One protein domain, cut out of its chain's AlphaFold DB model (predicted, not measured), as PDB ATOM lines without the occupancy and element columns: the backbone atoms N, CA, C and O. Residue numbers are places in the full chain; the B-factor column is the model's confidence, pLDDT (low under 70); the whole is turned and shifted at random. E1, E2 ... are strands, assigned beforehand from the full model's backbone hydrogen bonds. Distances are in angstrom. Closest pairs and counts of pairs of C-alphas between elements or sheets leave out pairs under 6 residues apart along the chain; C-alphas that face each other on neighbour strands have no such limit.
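This is residues 143 to 240 of the 242 residues of an uncharacterized protein of Candidatus Woesearchaeota archaeon (UniProt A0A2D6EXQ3). Two antiparallel sheets, E6 to E9 and E3 to E5, lie partly face to face with their strands crossed, and the bent hairpin of E1 and E2 lies across one end of them. The four-stranded sheet is strongly twisted, and the long link from E5 to E6, residues 192 to 204, has no named element. The printed part has 98 residues with nine named strands, E1 to E9 in that order along the chain, and no named helix, so the class is all strand. The sheet orders are E1 E2, E3 E4 E5 and E6 E7 E8 E9. The whole is compact, with a radius of gyration of the C-alphas of 12.7 A and spans of 37 by 29 by 22 A.

E1, residues 143 to 149, and E2, residues 152 to 160, form an antiparallel hairpin, with N 147 and O 154 2.9 A apart, within hydrogen-bond range. E2 bends by 72 degrees at residue 156. E3, residues 167 to 171, E4, residues 178 to 182, and E5, residues 188 to 191, form a meander, each strand the antiparallel neighbour of the one before. N 170 and O 179 are 2.8 A apart, and N 180 and O 189 2.8 A. The closest C-alphas of E2 and E3 are those of Ala 159 and Ile 170, 4.7 A apart. E6, residues 205 to 209, E7, residues 212 to 216, E8, residues 225 to 231, and E9, residues 234 to 239, form a second meander. Its N and O pairs within hydrogen-bond range include N 207 and O 214, 3.0 A, N 215 and O 226, 2.9 A, and N 229 and O 236, 2.9 A. This sheet and E3 E4 E5 are face to face, their strands at 63 degrees; it is also face to face with E1 E2, at 79 degrees, and the three sheets form a stack of sheets, face to face in turn. The closest C-alphas of E2 and E9 are those of Leu 158 and Gly 234, 5.3 A apart. E4 and E8 are apart.

E1 begins at C-alpha 143, (-5.508, 7.670, -29.971), and is 18.5 A from first to last C-alpha. E2 is 20.5 A long, E8 19.6 A and E9 17.3 A. E5 begins at C-alpha 188, (-19.242, -3.198, -25.833). E9 ends at C-alpha 239, (-11.983, -19.721, -30.483).

The two C-alphas farthest apart are those of Asp 164 and Arg 221, 38.0 A. The printed part has no cut, and the link from E5 to E6 is long. The mean pLDDT of the printed part is 73.6; 31 residues are under 70, among them 160 to 166 and 189 to 204.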
ATOM      1  N   GLN A 143      -6.121   7.453 -31.271       68.50
ATOM      2  CA  GLN A 143      -5.508   7.670 -29.971       68.50
ATOM      3  C   GLN A 143      -5.404   6.345 -29.226       68.50
ATOM      4  O   GLN A 143      -6.048   5.353 -29.570       68.50
ATOM      5  N   ARG A 144      -4.574   6.343 -28.192       79.50
ATOM      6  CA  ARG A 144      -4.492   5.239 -27.246       79.50
ATOM      7  C   ARG A 144      -5.440   5.542 -26.100       79.50
ATOM      8  O   ARG A 144      -5.303   6.582 -25.459       79.50
ATOM      9  N   VAL A 145      -6.405   4.659 -25.885       78.12
ATOM     10  CA  VAL A 145      -7.390   4.787 -24.809       78.12
ATOM     11  C   VAL A 145      -7.249   3.648 -23.818       78.12
ATOM     12  O   VAL A 145      -6.852   2.537 -24.169       78.12
ATOM     13  N   ASP A 146      -7.608   3.928 -22.573       84.31
ATOM     14  CA  ASP A 146      -7.743   2.899 -21.558       84.31
ATOM     15  C   ASP A 146      -9.163   2.331 -21.626       84.31
ATOM     16  O   ASP A 146     -10.149   3.070 -21.615       84.31
ATOM     17  N   ILE A 147      -9.276   1.009 -21.712       81.50
ATOM     18  CA  ILE A 147     -10.562   0.315 -21.808       81.50
ATOM     19  C   ILE A 147     -10.814  -0.420 -20.508       81.50
ATOM     20  O   ILE A 147      -9.991  -1.232 -20.099       81.50
ATOM     21  N   THR A 148     -11.965  -0.199 -19.885       83.19
ATOM     22  CA  THR A 148     -12.340  -0.919 -18.665       83.19
ATOM     23  C   THR A 148     -13.456  -1.909 -18.961       83.19
ATOM     24  O   THR A 148     -14.507  -1.519 -19.458       83.19
ATOM     25  N   ILE A 149     -13.228  -3.185 -18.652       78.81
ATOM     26  CA  ILE A 149     -14.188  -4.282 -18.843       78.81
ATOM     27  C   ILE A 149     -14.301  -5.028 -17.525       78.81
ATOM     28  O   ILE A 149     -13.297  -5.538 -17.031       78.81
ATOM     29  N   ASP A 150     -15.512  -5.086 -16.963       80.06
ATOM     30  CA  ASP A 150     -15.784  -5.790 -15.699       80.06
ATOM     31  C   ASP A 150     -14.794  -5.381 -14.583       80.06
ATOM     32  O   ASP A 150     -14.180  -6.197 -13.902       80.06
ATOM     33  N   GLY A 151     -14.547  -4.069 -14.476       79.81
ATOM     34  CA  GLY A 151     -13.631  -3.478 -13.494       79.81
ATOM     35  C   GLY A 151     -12.136  -3.644 -13.791       79.81
ATOM     36  O   GLY A 151     -11.319  -3.108 -13.044       79.81
ATOM     37  N   ILE A 152     -11.753  -4.331 -14.872       85.12
ATOM     38  CA  ILE A 152     -10.351  -4.499 -15.259       85.12
ATOM     39  C   ILE A 152      -9.995  -3.561 -16.412       85.12
ATOM     40  O   ILE A 152     -10.566  -3.637 -17.500       85.12
ATOM     41  N   THR A 153      -8.999  -2.705 -16.185       87.75
ATOM     42  CA  THR A 153      -8.494  -1.764 -17.188       87.75
ATOM     43  C   THR A 153      -7.411  -2.397 -18.072       87.75
ATOM     44  O   THR A 153      -6.454  -3.007 -17.590       87.75
ATOM     45  N   ARG A 154      -7.562  -2.236 -19.386       87.50
ATOM     46  CA  ARG A 154      -6.598  -2.534 -20.449       87.50
ATOM     47  C   ARG A 154      -6.061  -1.198 -20.962       87.50
ATOM     48  O   ARG A 154      -6.794  -0.496 -21.661       87.50
ATOM     49  N   PRO A 155      -4.848  -0.796 -20.563       86.44
ATOM     50  CA  PRO A 155      -4.353   0.527 -20.889       86.44
ATOM     51  C   PRO A 155      -3.879   0.613 -22.342       86.44
ATOM     52  O   PRO A 155      -3.393  -0.366 -22.906       86.44
ATOM     53  N   GLN A 156      -3.947   1.820 -22.898       85.69
ATOM     54  CA  GLN A 156      -3.253   2.211 -24.131       85.69
ATOM     55  C   GLN A 156      -3.604   1.415 -25.401       85.69
ATOM     56  O   GLN A 156      -2.770   1.281 -26.306       85.69
ATOM     57  N   VAL A 157      -4.840   0.937 -25.497       83.75
ATOM     58  CA  VAL A 157      -5.338   0.235 -26.681       83.75
ATOM     59  C   VAL A 157      -5.561   1.233 -27.810       83.75
ATOM     60  O   VAL A 157      -6.197   2.274 -27.616       83.75
ATOM     61  N   LEU A 158      -5.019   0.931 -28.990       79.81
ATOM     62  CA  LEU A 158      -5.228   1.746 -30.178       79.81
ATOM     63  C   LEU A 158      -6.704   1.720 -30.579       79.81
ATOM     64  O   LEU A 158      -7.284   0.663 -30.834       79.81
ATOM     65  N   ALA A 159      -7.301   2.901 -30.656       72.56
ATOM     66  CA  ALA A 159      -8.691   3.069 -31.034       72.56
ATOM     67  C   ALA A 159      -8.870   4.311 -31.911       72.56
ATOM     68  O   ALA A 159      -7.985   5.170 -32.028       72.56
ATOM     69  N   SER A 160     -10.047   4.435 -32.516       68.00
ATOM     70  CA  SER A 160     -10.487   5.729 -33.033       68.00
ATOM     71  C   SER A 160     -10.523   6.762 -31.899       68.00
ATOM     72  O   SER A 160     -10.714   6.407 -30.735       68.00
ATOM     73  N   ASN A 161     -10.454   8.051 -32.229       63.09
ATOM     74  CA  ASN A 161     -10.759   9.074 -31.237       63.09
ATOM     75  C   ASN A 161     -12.152   8.901 -30.641       63.09
ATOM     76  O   ASN A 161     -13.114   8.533 -31.324       63.09
ATOM     77  N   GLU A 162     -12.202   9.206 -29.355       59.16
ATOM     78  CA  GLU A 162     -13.394   9.273 -28.540       59.16
ATOM     79  C   GLU A 162     -14.344  10.334 -29.100       59.16
ATOM     80  O   GLU A 162     -13.930  11.453 -29.412       59.16
ATOM     81  N   ASP A 163     -15.606   9.960 -29.290       58.97
ATOM     82  CA  ASP A 163     -16.646  10.922 -29.632       58.97
ATOM     83  C   ASP A 163     -17.136  11.683 -28.383       58.97
ATOM     84  O   ASP A 163     -16.745  11.398 -27.250       58.97
ATOM     85  N   ASP A 164     -18.068  12.621 -28.563       54.12
ATOM     86  CA  ASP A 164     -18.657  13.395 -27.457       54.12
ATOM     87  C   ASP A 164     -19.366  12.526 -26.377       54.12
ATOM     88  O   ASP A 164     -19.861  13.055 -25.383       54.12
ATOM     89  N   ASN A 165     -19.529  11.210 -26.583       56.41
ATOM     90  CA  ASN A 165     -20.170  10.254 -25.667       56.41
ATOM     91  C   ASN A 165     -19.222   9.215 -25.079       56.41
ATOM     92  O   ASN A 165     -19.685   8.301 -24.396       56.41
ATOM     93  N   SER A 166     -17.927   9.362 -25.304       67.50
ATOM     94  CA  SER A 166     -16.961   8.377 -24.861       67.50
ATOM     95  C   SER A 166     -16.937   7.078 -25.656       67.50
ATOM     96  O   SER A 166     -16.471   6.061 -25.160       67.50
ATOM     97  N   VAL A 167     -17.424   7.085 -26.899       71.06
ATOM     98  CA  VAL A 167     -17.445   5.892 -27.752       71.06
ATOM     99  C   VAL A 167     -16.255   5.874 -28.703       71.06
ATOM    100  O   VAL A 167     -16.014   6.801 -29.486       71.06
ATOM    101  N   VAL A 168     -15.529   4.764 -28.690       71.88
ATOM    102  CA  VAL A 168     -14.411   4.473 -29.588       71.88
ATOM    103  C   VAL A 168     -14.693   3.209 -30.390       71.88
ATOM    104  O   VAL A 168     -15.416   2.324 -29.939       71.88
ATOM    105  N   THR A 169     -14.115   3.119 -31.579       73.75
ATOM    106  CA  THR A 169     -14.032   1.884 -32.354       73.75
ATOM    107  C   THR A 169     -12.638   1.304 -32.167       73.75
ATOM    108  O   THR A 169     -11.639   2.000 -32.364       73.75
ATOM    109  N   ILE A 170     -12.568   0.029 -31.802       74.69
ATOM    110  CA  ILE A 170     -11.323  -0.729 -31.687       74.69
ATOM    111  C   ILE A 170     -11.349  -1.797 -32.760       74.69
ATOM    112  O   ILE A 170     -12.309  -2.562 -32.860       74.69
ATOM    113  N   TYR A 171     -10.293  -1.862 -33.556       73.88
ATOM    114  CA  TYR A 171     -10.178  -2.844 -34.621       73.88
ATOM    115  C   TYR A 171      -9.468  -4.094 -34.114       73.88
ATOM    116  O   TYR A 171      -8.607  -4.034 -33.235       73.88
ATOM    117  N   SER A 172      -9.838  -5.243 -34.675       72.06
ATOM    118  CA  SER A 172      -9.029  -6.444 -34.515       72.06
ATOM    119  C   SER A 172      -7.655  -6.194 -35.133       72.06
ATOM    120  O   SER A 172      -7.562  -5.480 -36.133       72.06
ATOM    121  N   GLU A 173      -6.608  -6.831 -34.623       75.06
ATOM    122  CA  GLU A 173      -5.258  -6.728 -35.196       75.06
ATOM    123  C   GLU A 173      -5.218  -7.161 -36.670       75.06
ATOM    124  O   GLU A 173      -4.424  -6.655 -37.455       75.06
ATOM    125  N   SER A 174      -6.123  -8.060 -37.074       66.06
ATOM    126  CA  SER A 174      -6.276  -8.484 -38.472       66.06
ATOM    127  C   SER A 174      -6.979  -7.461 -39.374       66.06
ATOM    128  O   SER A 174      -7.053  -7.669 -40.582       66.06
ATOM    129  N   GLY A 175      -7.586  -6.420 -38.795       61.25
ATOM    130  CA  GLY A 175      -8.447  -5.459 -39.490       61.25
ATOM    131  C   GLY A 175      -9.798  -6.016 -39.958       61.25
ATOM    132  O   GLY A 175     -10.584  -5.282 -40.545       61.25
ATOM    133  N   ARG A 176     -10.107  -7.297 -39.702       62.53
ATOM    134  CA  ARG A 176     -11.296  -7.978 -40.256       62.53
ATOM    135  C   ARG A 176     -12.584  -7.768 -39.460       62.53
ATOM    136  O   ARG A 176     -13.666  -8.067 -39.958       62.53
ATOM    137  N   SER A 177     -12.482  -7.269 -38.235       63.56
ATOM    138  CA  SER A 177     -13.620  -6.985 -37.360       63.56
ATOM    139  C   SER A 177     -13.322  -5.815 -36.420       63.56
ATOM    140  O   SER A 177     -12.163  -5.444 -36.218       63.56
ATOM    141  N   SER A 178     -14.365  -5.233 -35.823       69.94
ATOM    142  CA  SER A 178     -14.260  -4.130 -34.863       69.94
ATOM    143  C   SER A 178     -15.211  -4.310 -33.676       69.94
ATOM    144  O   SER A 178     -16.140  -5.120 -33.703       69.94
ATOM    145  N   LEU A 179     -14.938  -3.573 -32.602       71.44
ATOM    146  CA  LEU A 179     -15.790  -3.431 -31.428       71.44
ATOM    147  C   LEU A 179     -16.030  -1.941 -31.191       71.44
ATOM    148  O   LEU A 179     -15.072  -1.166 -31.158       71.44
ATOM    149  N   LEU A 180     -17.282  -1.545 -30.987       74.12
ATOM    150  CA  LEU A 180     -17.594  -0.265 -30.365       74.12
ATOM    151  C   LEU A 180     -17.489  -0.418 -28.864       74.12
ATOM    152  O   LEU A 180     -18.049  -1.353 -28.293       74.12
ATOM    153  N   VAL A 181     -16.799   0.517 -28.233       74.75
ATOM    154  CA  VAL A 181     -16.603   0.527 -26.793       74.75
ATOM    155  C   VAL A 181     -16.931   1.901 -26.253       74.75
ATOM    156  O   VAL A 181     -16.381   2.901 -26.706       74.75
ATOM    157  N   ASN A 182     -17.806   1.943 -25.257       75.19
ATOM    158  CA  ASN A 182     -17.992   3.116 -24.424       75.19
ATOM    159  C   ASN A 182     -16.912   3.117 -23.330       75.19
ATOM    160  O   ASN A 182     -16.967   2.317 -22.399       75.19
ATOM    161  N   THR A 183     -15.923   4.003 -23.423       71.69
ATOM    162  CA  THR A 183     -14.783   4.074 -22.495       71.69
ATOM    163  C   THR A 183     -15.184   4.501 -21.080       71.69
ATOM    164  O   THR A 183     -14.443   4.229 -20.138       71.69
ATOM    165  N   LYS A 184     -16.372   5.103 -20.892       70.44
ATOM    166  CA  LYS A 184     -16.916   5.445 -19.564       70.44
ATOM    167  C   LYS A 184     -17.625   4.275 -18.892       70.44
ATOM    168  O   LYS A 184     -17.445   4.071 -17.695       70.44
ATOM    169  N   THR A 185     -18.482   3.562 -19.624       71.69
ATOM    170  CA  THR A 185     -19.326   2.494 -19.052       71.69
ATOM    171  C   THR A 185     -18.723   1.102 -19.215       71.69
ATOM    172  O   THR A 185     -19.153   0.175 -18.535       71.69
ATOM    173  N   GLY A 186     -17.750   0.943 -20.115       69.50
ATOM    174  CA  GLY A 186     -17.230  -0.357 -20.528       69.50
ATOM    175  C   GLY A 186     -18.202  -1.152 -21.402       69.50
ATOM    176  O   GLY A 186     -17.961  -2.329 -21.648       69.50
ATOM    177  N   GLU A 187     -19.309  -0.548 -21.850       75.81
ATOM    178  CA  GLU A 187     -20.276  -1.200 -22.733       75.81
ATOM    179  C   GLU A 187     -19.638  -1.494 -24.092       75.81
ATOM    180  O   GLU A 187     -18.999  -0.622 -24.686       75.81
ATOM    181  N   ILE A 188     -19.829  -2.723 -24.581       71.56
ATOM    182  CA  ILE A 188     -19.242  -3.198 -25.833       71.56
ATOM    183  C   ILE A 188     -20.340  -3.646 -26.782       71.56
ATOM    184  O   ILE A 188     -21.125  -4.540 -26.464       71.56
ATOM    185  N   ILE A 189     -20.344  -3.062 -27.976       66.94
ATOM    186  CA  ILE A 189     -21.217  -3.457 -29.076       66.94
ATOM    187  C   ILE A 189     -20.319  -3.946 -30.216       66.94
ATOM    188  O   ILE A 189     -19.605  -3.144 -30.821       66.94
ATOM    189  N   PRO A 190     -20.306  -5.248 -30.531       59.22
ATOM    190  CA  PRO A 190     -19.549  -5.753 -31.663       59.22
ATOM    191  C   PRO A 190     -20.162  -5.224 -32.955       59.22
ATOM    192  O   PRO A 190     -21.361  -5.377 -33.200       59.22
ATOM    193  N   GLU A 191     -19.331  -4.612 -33.792       51.44
ATOM    194  CA  GLU A 191     -19.747  -4.159 -35.112       51.44
ATOM    195  C   GLU A 191     -19.358  -5.192 -36.166       51.44
ATOM    196  O   GLU A 191     -18.260  -5.752 -36.180       51.44
ATOM    197  N   ILE A 192     -20.313  -5.469 -37.051       48.78
ATOM    198  CA  ILE A 192     -20.163  -6.438 -38.128       48.78
ATOM    199  C   ILE A 192     -19.670  -5.690 -39.357       48.78
ATOM    200  O   ILE A 192     -20.432  -4.938 -39.967       48.78
ATOM    201  N   TYR A 193     -18.437  -5.965 -39.770       42.19
ATOM    202  CA  TYR A 193     -18.006  -5.679 -41.129       42.19
ATOM    203  C   TYR A 193     -18.051  -6.960 -41.953       42.19
ATOM    204  O   TYR A 193     -17.275  -7.885 -41.701       42.19
ATOM    205  N   PRO A 194     -18.941  -7.059 -42.950       37.56
ATOM    206  CA  PRO A 194     -18.922  -8.158 -43.896       37.56
ATOM    207  C   PRO A 194     -17.819  -7.913 -44.934       37.56
ATOM    208  O   PRO A 194     -18.101  -7.804 -46.120       37.56
ATOM    209  N   PHE A 195     -16.555  -7.820 -44.514       33.72
ATOM    210  CA  PHE A 195     -15.453  -7.890 -45.468       33.72
ATOM    211  C   PHE A 195     -15.084  -9.363 -45.652       33.72
ATOM    212  O   PHE A 195     -14.597 -10.013 -44.726       33.72
ATOM    213  N   ALA A 196     -15.422  -9.919 -46.818       40.41
ATOM    214  CA  ALA A 196     -15.106 -11.294 -47.220       40.41
ATOM    215  C   ALA A 196     -15.307 -12.360 -46.111       40.41
ATOM    216  O   ALA A 196     -14.419 -13.160 -45.818       40.41
ATOM    217  N   GLY A 197     -16.489 -12.369 -45.481       45.22
ATOM    218  CA  GLY A 197     -16.996 -13.523 -44.725       45.22
ATOM    219  C   GLY A 197     -16.464 -13.759 -43.305       45.22
ATOM    220  O   GLY A 197     -16.822 -14.785 -42.733       45.22
ATOM    221  N   ASN A 198     -15.669 -12.851 -42.720       50.97
ATOM    222  CA  ASN A 198     -15.001 -13.091 -41.423       50.97
ATOM    223  C   ASN A 198     -15.272 -12.044 -40.319       50.97
ATOM    224  O   ASN A 198     -14.540 -11.998 -39.333       50.97
ATOM    225  N   GLY A 199     -16.306 -11.210 -40.462       51.91
ATOM    226  CA  GLY A 199     -16.830 -10.403 -39.352       51.91
ATOM    227  C   GLY A 199     -17.742 -11.222 -38.431       51.91
ATOM    228  O   GLY A 199     -18.142 -12.332 -38.785       51.91
ATOM    229  N   TRP A 200     -18.105 -10.671 -37.268       58.25
ATOM    230  CA  TRP A 200     -19.038 -11.324 -36.341       58.25
ATOM    231  C   TRP A 200     -20.345 -11.692 -37.064       58.25
ATOM    232  O   TRP A 200     -21.003 -10.825 -37.638       58.25
ATOM    233  N   LYS A 201     -20.760 -12.963 -37.060       54.97
ATOM    234  CA  LYS A 201     -21.895 -13.471 -37.857       54.97
ATOM    235  C   LYS A 201     -23.270 -13.112 -37.272       54.97
ATOM    236  O   LYS A 201     -24.256 -13.741 -37.637       54.97
ATOM    237  N   LYS A 202     -23.361 -12.061 -36.443       60.25
ATOM    238  CA  LYS A 202     -24.452 -11.743 -35.497       60.25
ATOM    239  C   LYS A 202     -24.283 -12.547 -34.203       60.25
ATOM    240  O   LYS A 202     -24.830 -13.652 -34.097       60.25
ATOM    241  N   PRO A 203     -23.535 -12.006 -33.228       60.41
ATOM    242  CA  PRO A 203     -23.307 -12.709 -31.983       60.41
ATOM    243  C   PRO A 203     -24.630 -12.912 -31.251       60.41
ATOM    244  O   PRO A 203     -25.472 -12.016 -31.191       60.41
ATOM    245  N   TYR A 204     -24.820 -14.122 -30.738       66.75
ATOM    246  CA  TYR A 204     -25.983 -14.487 -29.939       66.75
ATOM    247  C   TYR A 204     -25.971 -13.730 -28.610       66.75
ATOM    248  O   TYR A 204     -27.007 -13.258 -28.147       66.75
ATOM    249  N   SER A 205     -24.784 -13.580 -28.020       78.50
ATOM    250  CA  SER A 205     -24.572 -12.740 -26.846       78.50
ATOM    251  C   SER A 205     -23.135 -12.230 -26.771       78.50
ATOM    252  O   SER A 205     -22.214 -12.817 -27.344       78.50
ATOM    253  N   VAL A 206     -22.961 -11.135 -26.040       80.75
ATOM    254  CA  VAL A 206     -21.666 -10.594 -25.628       80.75
ATOM    255  C   VAL A 206     -21.699 -10.533 -24.116       80.75
ATOM    256  O   VAL A 206     -22.643  -9.987 -23.545       80.75
ATOM    257  N   PHE A 207     -20.711 -11.125 -23.463       86.19
ATOM    258  CA  PHE A 207     -20.661 -11.155 -22.009       86.19
ATOM    259  C   PHE A 207     -19.226 -11.098 -21.514       86.19
ATOM    260  O   PHE A 207     -18.274 -11.347 -22.252       86.19
ATOM    261  N   THR A 208     -19.072 -10.770 -20.240       86.12
ATOM    262  CA  THR A 208     -17.778 -10.730 -19.570       86.12
ATOM    263  C   THR A 208     -17.713 -11.822 -18.516       86.12
ATOM    264  O   THR A 208     -18.712 -12.148 -17.875       86.12
ATOM    265  N   LYS A 209     -16.533 -12.409 -18.342       86.44
ATOM    266  CA  LYS A 209     -16.235 -13.326 -17.242       86.44
ATOM    267  C   LYS A 209     -14.799 -13.087 -16.796       86.44
ATOM    268  O   LYS A 209     -13.888 -13.160 -17.620       86.44
ATOM    269  N   ASP A 210     -14.613 -12.783 -15.515       85.25
ATOM    270  CA  ASP A 210     -13.307 -12.541 -14.894       85.25
ATOM    271  C   ASP A 210     -12.486 -11.460 -15.639       85.25
ATOM    272  O   ASP A 210     -11.306 -11.652 -15.953       85.25
ATOM    273  N   GLY A 211     -13.121 -10.340 -16.020       81.25
ATOM    274  CA  GLY A 211     -12.461  -9.272 -16.794       81.25
ATOM    275  C   GLY A 211     -12.033  -9.647 -18.214       81.25
ATOM    276  O   GLY A 211     -11.206  -8.959 -18.827       81.25
ATOM    277  N   THR A 212     -12.561 -10.751 -18.734       86.31
ATOM    278  CA  THR A 212     -12.369 -11.200 -20.113       86.31
ATOM    279  C   THR A 212     -13.677 -11.056 -20.873       86.31
ATOM    280  O   THR A 212     -14.728 -11.476 -20.391       86.31
ATOM    281  N   LEU A 213     -13.612 -10.464 -22.063       87.88
ATOM    282  CA  LEU A 213     -14.755 -10.328 -22.958       87.88
ATOM    283  C   LEU A 213     -14.913 -11.597 -23.802       87.88
ATOM    284  O   LEU A 213     -13.945 -12.101 -24.377       87.88
ATOM    285  N   PHE A 214     -16.149 -12.069 -23.907       87.88
ATOM    286  CA  PHE A 214     -16.543 -13.187 -24.744       87.88
ATOM    287  C   PHE A 214     -17.630 -12.773 -25.725       87.88
ATOM    288  O   PHE A 214     -18.543 -12.011 -25.400       87.88
ATOM    289  N   ILE A 215     -17.530 -13.322 -26.929       86.19
ATOM    290  CA  ILE A 215     -18.515 -13.168 -27.990       86.19
ATOM    291  C   ILE A 215     -18.996 -14.569 -28.342       86.19
ATOM    292  O   ILE A 215     -18.228 -15.395 -28.837       86.19
ATOM    293  N   ASP A 216     -20.254 -14.859 -28.019       86.00
ATOM    294  CA  ASP A 216     -20.851 -16.168 -28.253       86.00
ATOM    295  C   ASP A 216     -21.620 -16.158 -29.566       86.00
ATOM    296  O   ASP A 216     -22.665 -15.513 -29.689       86.00
ATOM    297  N   GLU A 217     -21.113 -16.892 -30.548       83.12
ATOM    298  CA  GLU A 217     -21.799 -17.118 -31.812       83.12
ATOM    299  C   GLU A 217     -22.366 -18.531 -31.929       83.12
ATOM    300  O   GLU A 217     -22.963 -18.830 -32.955       83.12
ATOM    301  N   ARG A 218     -22.249 -19.406 -30.919       84.25
ATOM    302  CA  ARG A 218     -22.620 -20.838 -31.019       84.25
ATOM    303  C   ARG A 218     -24.086 -21.091 -31.399       84.25
ATOM    304  O   ARG A 218     -24.432 -22.196 -31.797       84.25
ATOM    305  N   GLY A 219     -24.948 -20.075 -31.316       72.00
ATOM    306  CA  GLY A 219     -26.309 -20.097 -31.867       72.00
ATOM    307  C   GLY A 219     -26.400 -19.994 -33.402       72.00
ATOM    308  O   GLY A 219     -27.496 -20.091 -33.950       72.00
ATOM    309  N   GLN A 220     -25.284 -19.784 -34.102       72.50
ATOM    310  CA  GLN A 220     -25.176 -19.706 -35.561       72.50
ATOM    311  C   GLN A 220     -24.703 -21.044 -36.147       72.50
ATOM    312  O   GLN A 220     -23.970 -21.791 -35.505       72.50
ATOM    313  N   ARG A 221     -25.059 -21.324 -37.410       66.81
ATOM    314  CA  ARG A 221     -24.775 -22.604 -38.103       66.81
ATOM    315  C   ARG A 221     -23.296 -23.035 -38.079       66.81
ATOM    316  O   ARG A 221     -23.022 -24.225 -38.146       66.81
ATOM    317  N   GLU A 222     -22.371 -22.082 -37.997       72.56
ATOM    318  CA  GLU A 222     -20.915 -22.302 -37.921       72.56
ATOM    319  C   GLU A 222     -20.269 -21.448 -36.818       72.56
ATOM    320  O   GLU A 222     -19.101 -21.075 -36.916       72.56
ATOM    321  N   GLY A 223     -21.051 -21.027 -35.825       76.25
ATOM    322  CA  GLY A 223     -20.561 -20.108 -34.810       76.25
ATOM    323  C   GLY A 223     -19.793 -20.812 -33.698       76.25
ATOM    324  O   GLY A 223     -20.007 -21.990 -33.410       76.25
ATOM    325  N   ALA A 224     -18.903 -20.069 -33.054       85.25
ATOM    326  CA  ALA A 224     -18.096 -20.543 -31.943       85.25
ATOM    327  C   ALA A 224     -18.157 -19.563 -30.767       85.25
ATOM    328  O   ALA A 224     -18.697 -18.461 -30.879       85.25
ATOM    329  N   LEU A 225     -17.607 -19.971 -29.625       87.38
ATOM    330  CA  LEU A 225     -17.351 -19.052 -28.527       87.38
ATOM    331  C   LEU A 225     -15.982 -18.413 -28.746       87.38
ATOM    332  O   LEU A 225     -14.978 -19.119 -28.832       87.38
ATOM    333  N   TYR A 226     -15.937 -17.089 -28.808       87.62
ATOM    334  CA  TYR A 226     -14.701 -16.341 -28.973       87.62
ATOM    335  C   TYR A 226     -14.326 -15.642 -27.678       87.62
ATOM    336  O   TYR A 226     -15.137 -14.935 -27.083       87.62
ATOM    337  N   ARG A 227     -13.071 -15.804 -27.272       90.44
ATOM    338  CA  ARG A 227     -12.431 -14.970 -26.258       90.44
ATOM    339  C   ARG A 227     -11.754 -13.793 -26.950       90.44
ATOM    340  O   ARG A 227     -10.989 -14.007 -27.892       90.44
ATOM    341  N   VAL A 228     -11.999 -12.588 -26.448       89.19
ATOM    342  CA  VAL A 228     -11.371 -11.355 -26.924       89.19
ATOM    343  C   VAL A 228     -10.246 -10.945 -25.981       89.19
ATOM    344  O   VAL A 228     -10.458 -10.764 -24.781       89.19
ATOM    345  N   ASP A 229      -9.052 -10.777 -26.539       89.06
ATOM    346  CA  ASP A 229      -7.861 -10.329 -25.827       89.06
ATOM    347  C   ASP A 229      -7.390  -8.991 -26.413       89.06
ATOM    348  O   ASP A 229      -7.073  -8.902 -27.599       89.06
ATOM    349  N   PHE A 230      -7.361  -7.945 -25.584       88.69
ATOM    350  CA  PHE A 230      -6.929  -6.604 -25.985       88.69
ATOM    351  C   PHE A 230      -5.411  -6.448 -25.896       88.69
ATOM    352  O   PHE A 230      -4.779  -6.953 -24.965       88.69
ATOM    353  N   SER A 231      -4.854  -5.692 -26.836       86.94
ATOM    354  CA  SER A 231      -3.444  -5.322 -26.907       86.94
ATOM    355  C   SER A 231      -3.307  -3.847 -27.281       86.94
ATOM    356  O   SER A 231      -4.279  -3.169 -27.609       86.94
ATOM    357  N   GLU A 232      -2.081  -3.335 -27.280       84.69
ATOM    358  CA  GLU A 232      -1.809  -1.987 -27.775       84.69
ATOM    359  C   GLU A 232      -2.230  -1.769 -29.235       84.69
ATOM    360  O   GLU A 232      -2.531  -0.640 -29.606       84.69
ATOM    361  N   ALA A 233      -2.256  -2.823 -30.056       79.25
ATOM    362  CA  ALA A 233      -2.598  -2.747 -31.475       79.25
ATOM    363  C   ALA A 233      -4.111  -2.866 -31.747       79.25
ATOM    364  O   ALA A 233      -4.532  -2.699 -32.890       79.25
ATOM    365  N   GLY A 234      -4.922  -3.140 -30.718       81.69
ATOM    366  CA  GLY A 234      -6.362  -3.354 -30.845       81.69
ATOM    367  C   GLY A 234      -6.811  -4.581 -30.058       81.69
ATOM    368  O   GLY A 234      -6.661  -4.634 -28.835       81.69
ATOM    369  N   TYR A 235      -7.380  -5.574 -30.740       83.69
ATOM    370  CA  TYR A 235      -7.724  -6.851 -30.110       83.69
ATOM    371  C   TYR A 235      -7.490  -8.067 -31.009       83.69
ATOM    372  O   TYR A 235      -7.512  -7.990 -32.235       83.69
ATOM    373  N   THR A 236      -7.361  -9.231 -30.387       84.50
ATOM    374  CA  THR A 236      -7.462 -10.531 -31.056       84.50
ATOM    375  C   THR A 236      -8.690 -11.276 -30.557       84.50
ATOM    376  O   THR A 236      -9.128 -11.096 -29.421       84.50
ATOM    377  N   ALA A 237      -9.271 -12.105 -31.421       85.06
ATOM    378  CA  ALA A 237     -10.359 -13.002 -31.070       85.06
ATOM    379  C   ALA A 237      -9.925 -14.435 -31.359       85.06
ATOM    380  O   ALA A 237      -9.503 -14.746 -32.473       85.06
ATOM    381  N   ARG A 238     -10.026 -15.310 -30.361       86.25
ATOM    382  CA  ARG A 238      -9.668 -16.726 -30.497       86.25
ATOM    383  C   ARG A 238     -10.816 -17.618 -30.081       86.25
ATOM    384  O   ARG A 238     -11.486 -17.350 -29.084       86.25
ATOM    385  N   THR A 239     -11.009 -18.694 -30.830       86.19
ATOM    386  CA  THR A 239     -11.983 -19.721 -30.483       86.19
ATOM    387  C   THR A 239     -11.607 -20.369 -29.157       86.19
ATOM    388  O   THR A 239     -10.455 -20.747 -28.935       86.19
ATOM    389  N   VAL A 240     -12.589 -20.495 -28.275       87.69
ATOM    390  CA  VAL A 240     -12.502 -21.294 -27.060       87.69
ATOM    391  C   VAL A 240     -12.966 -22.694 -27.429       87.69
ATOM    392  O   VAL A 240     -14.139 -22.901 -27.728       87.69
TER     393      VAL A 240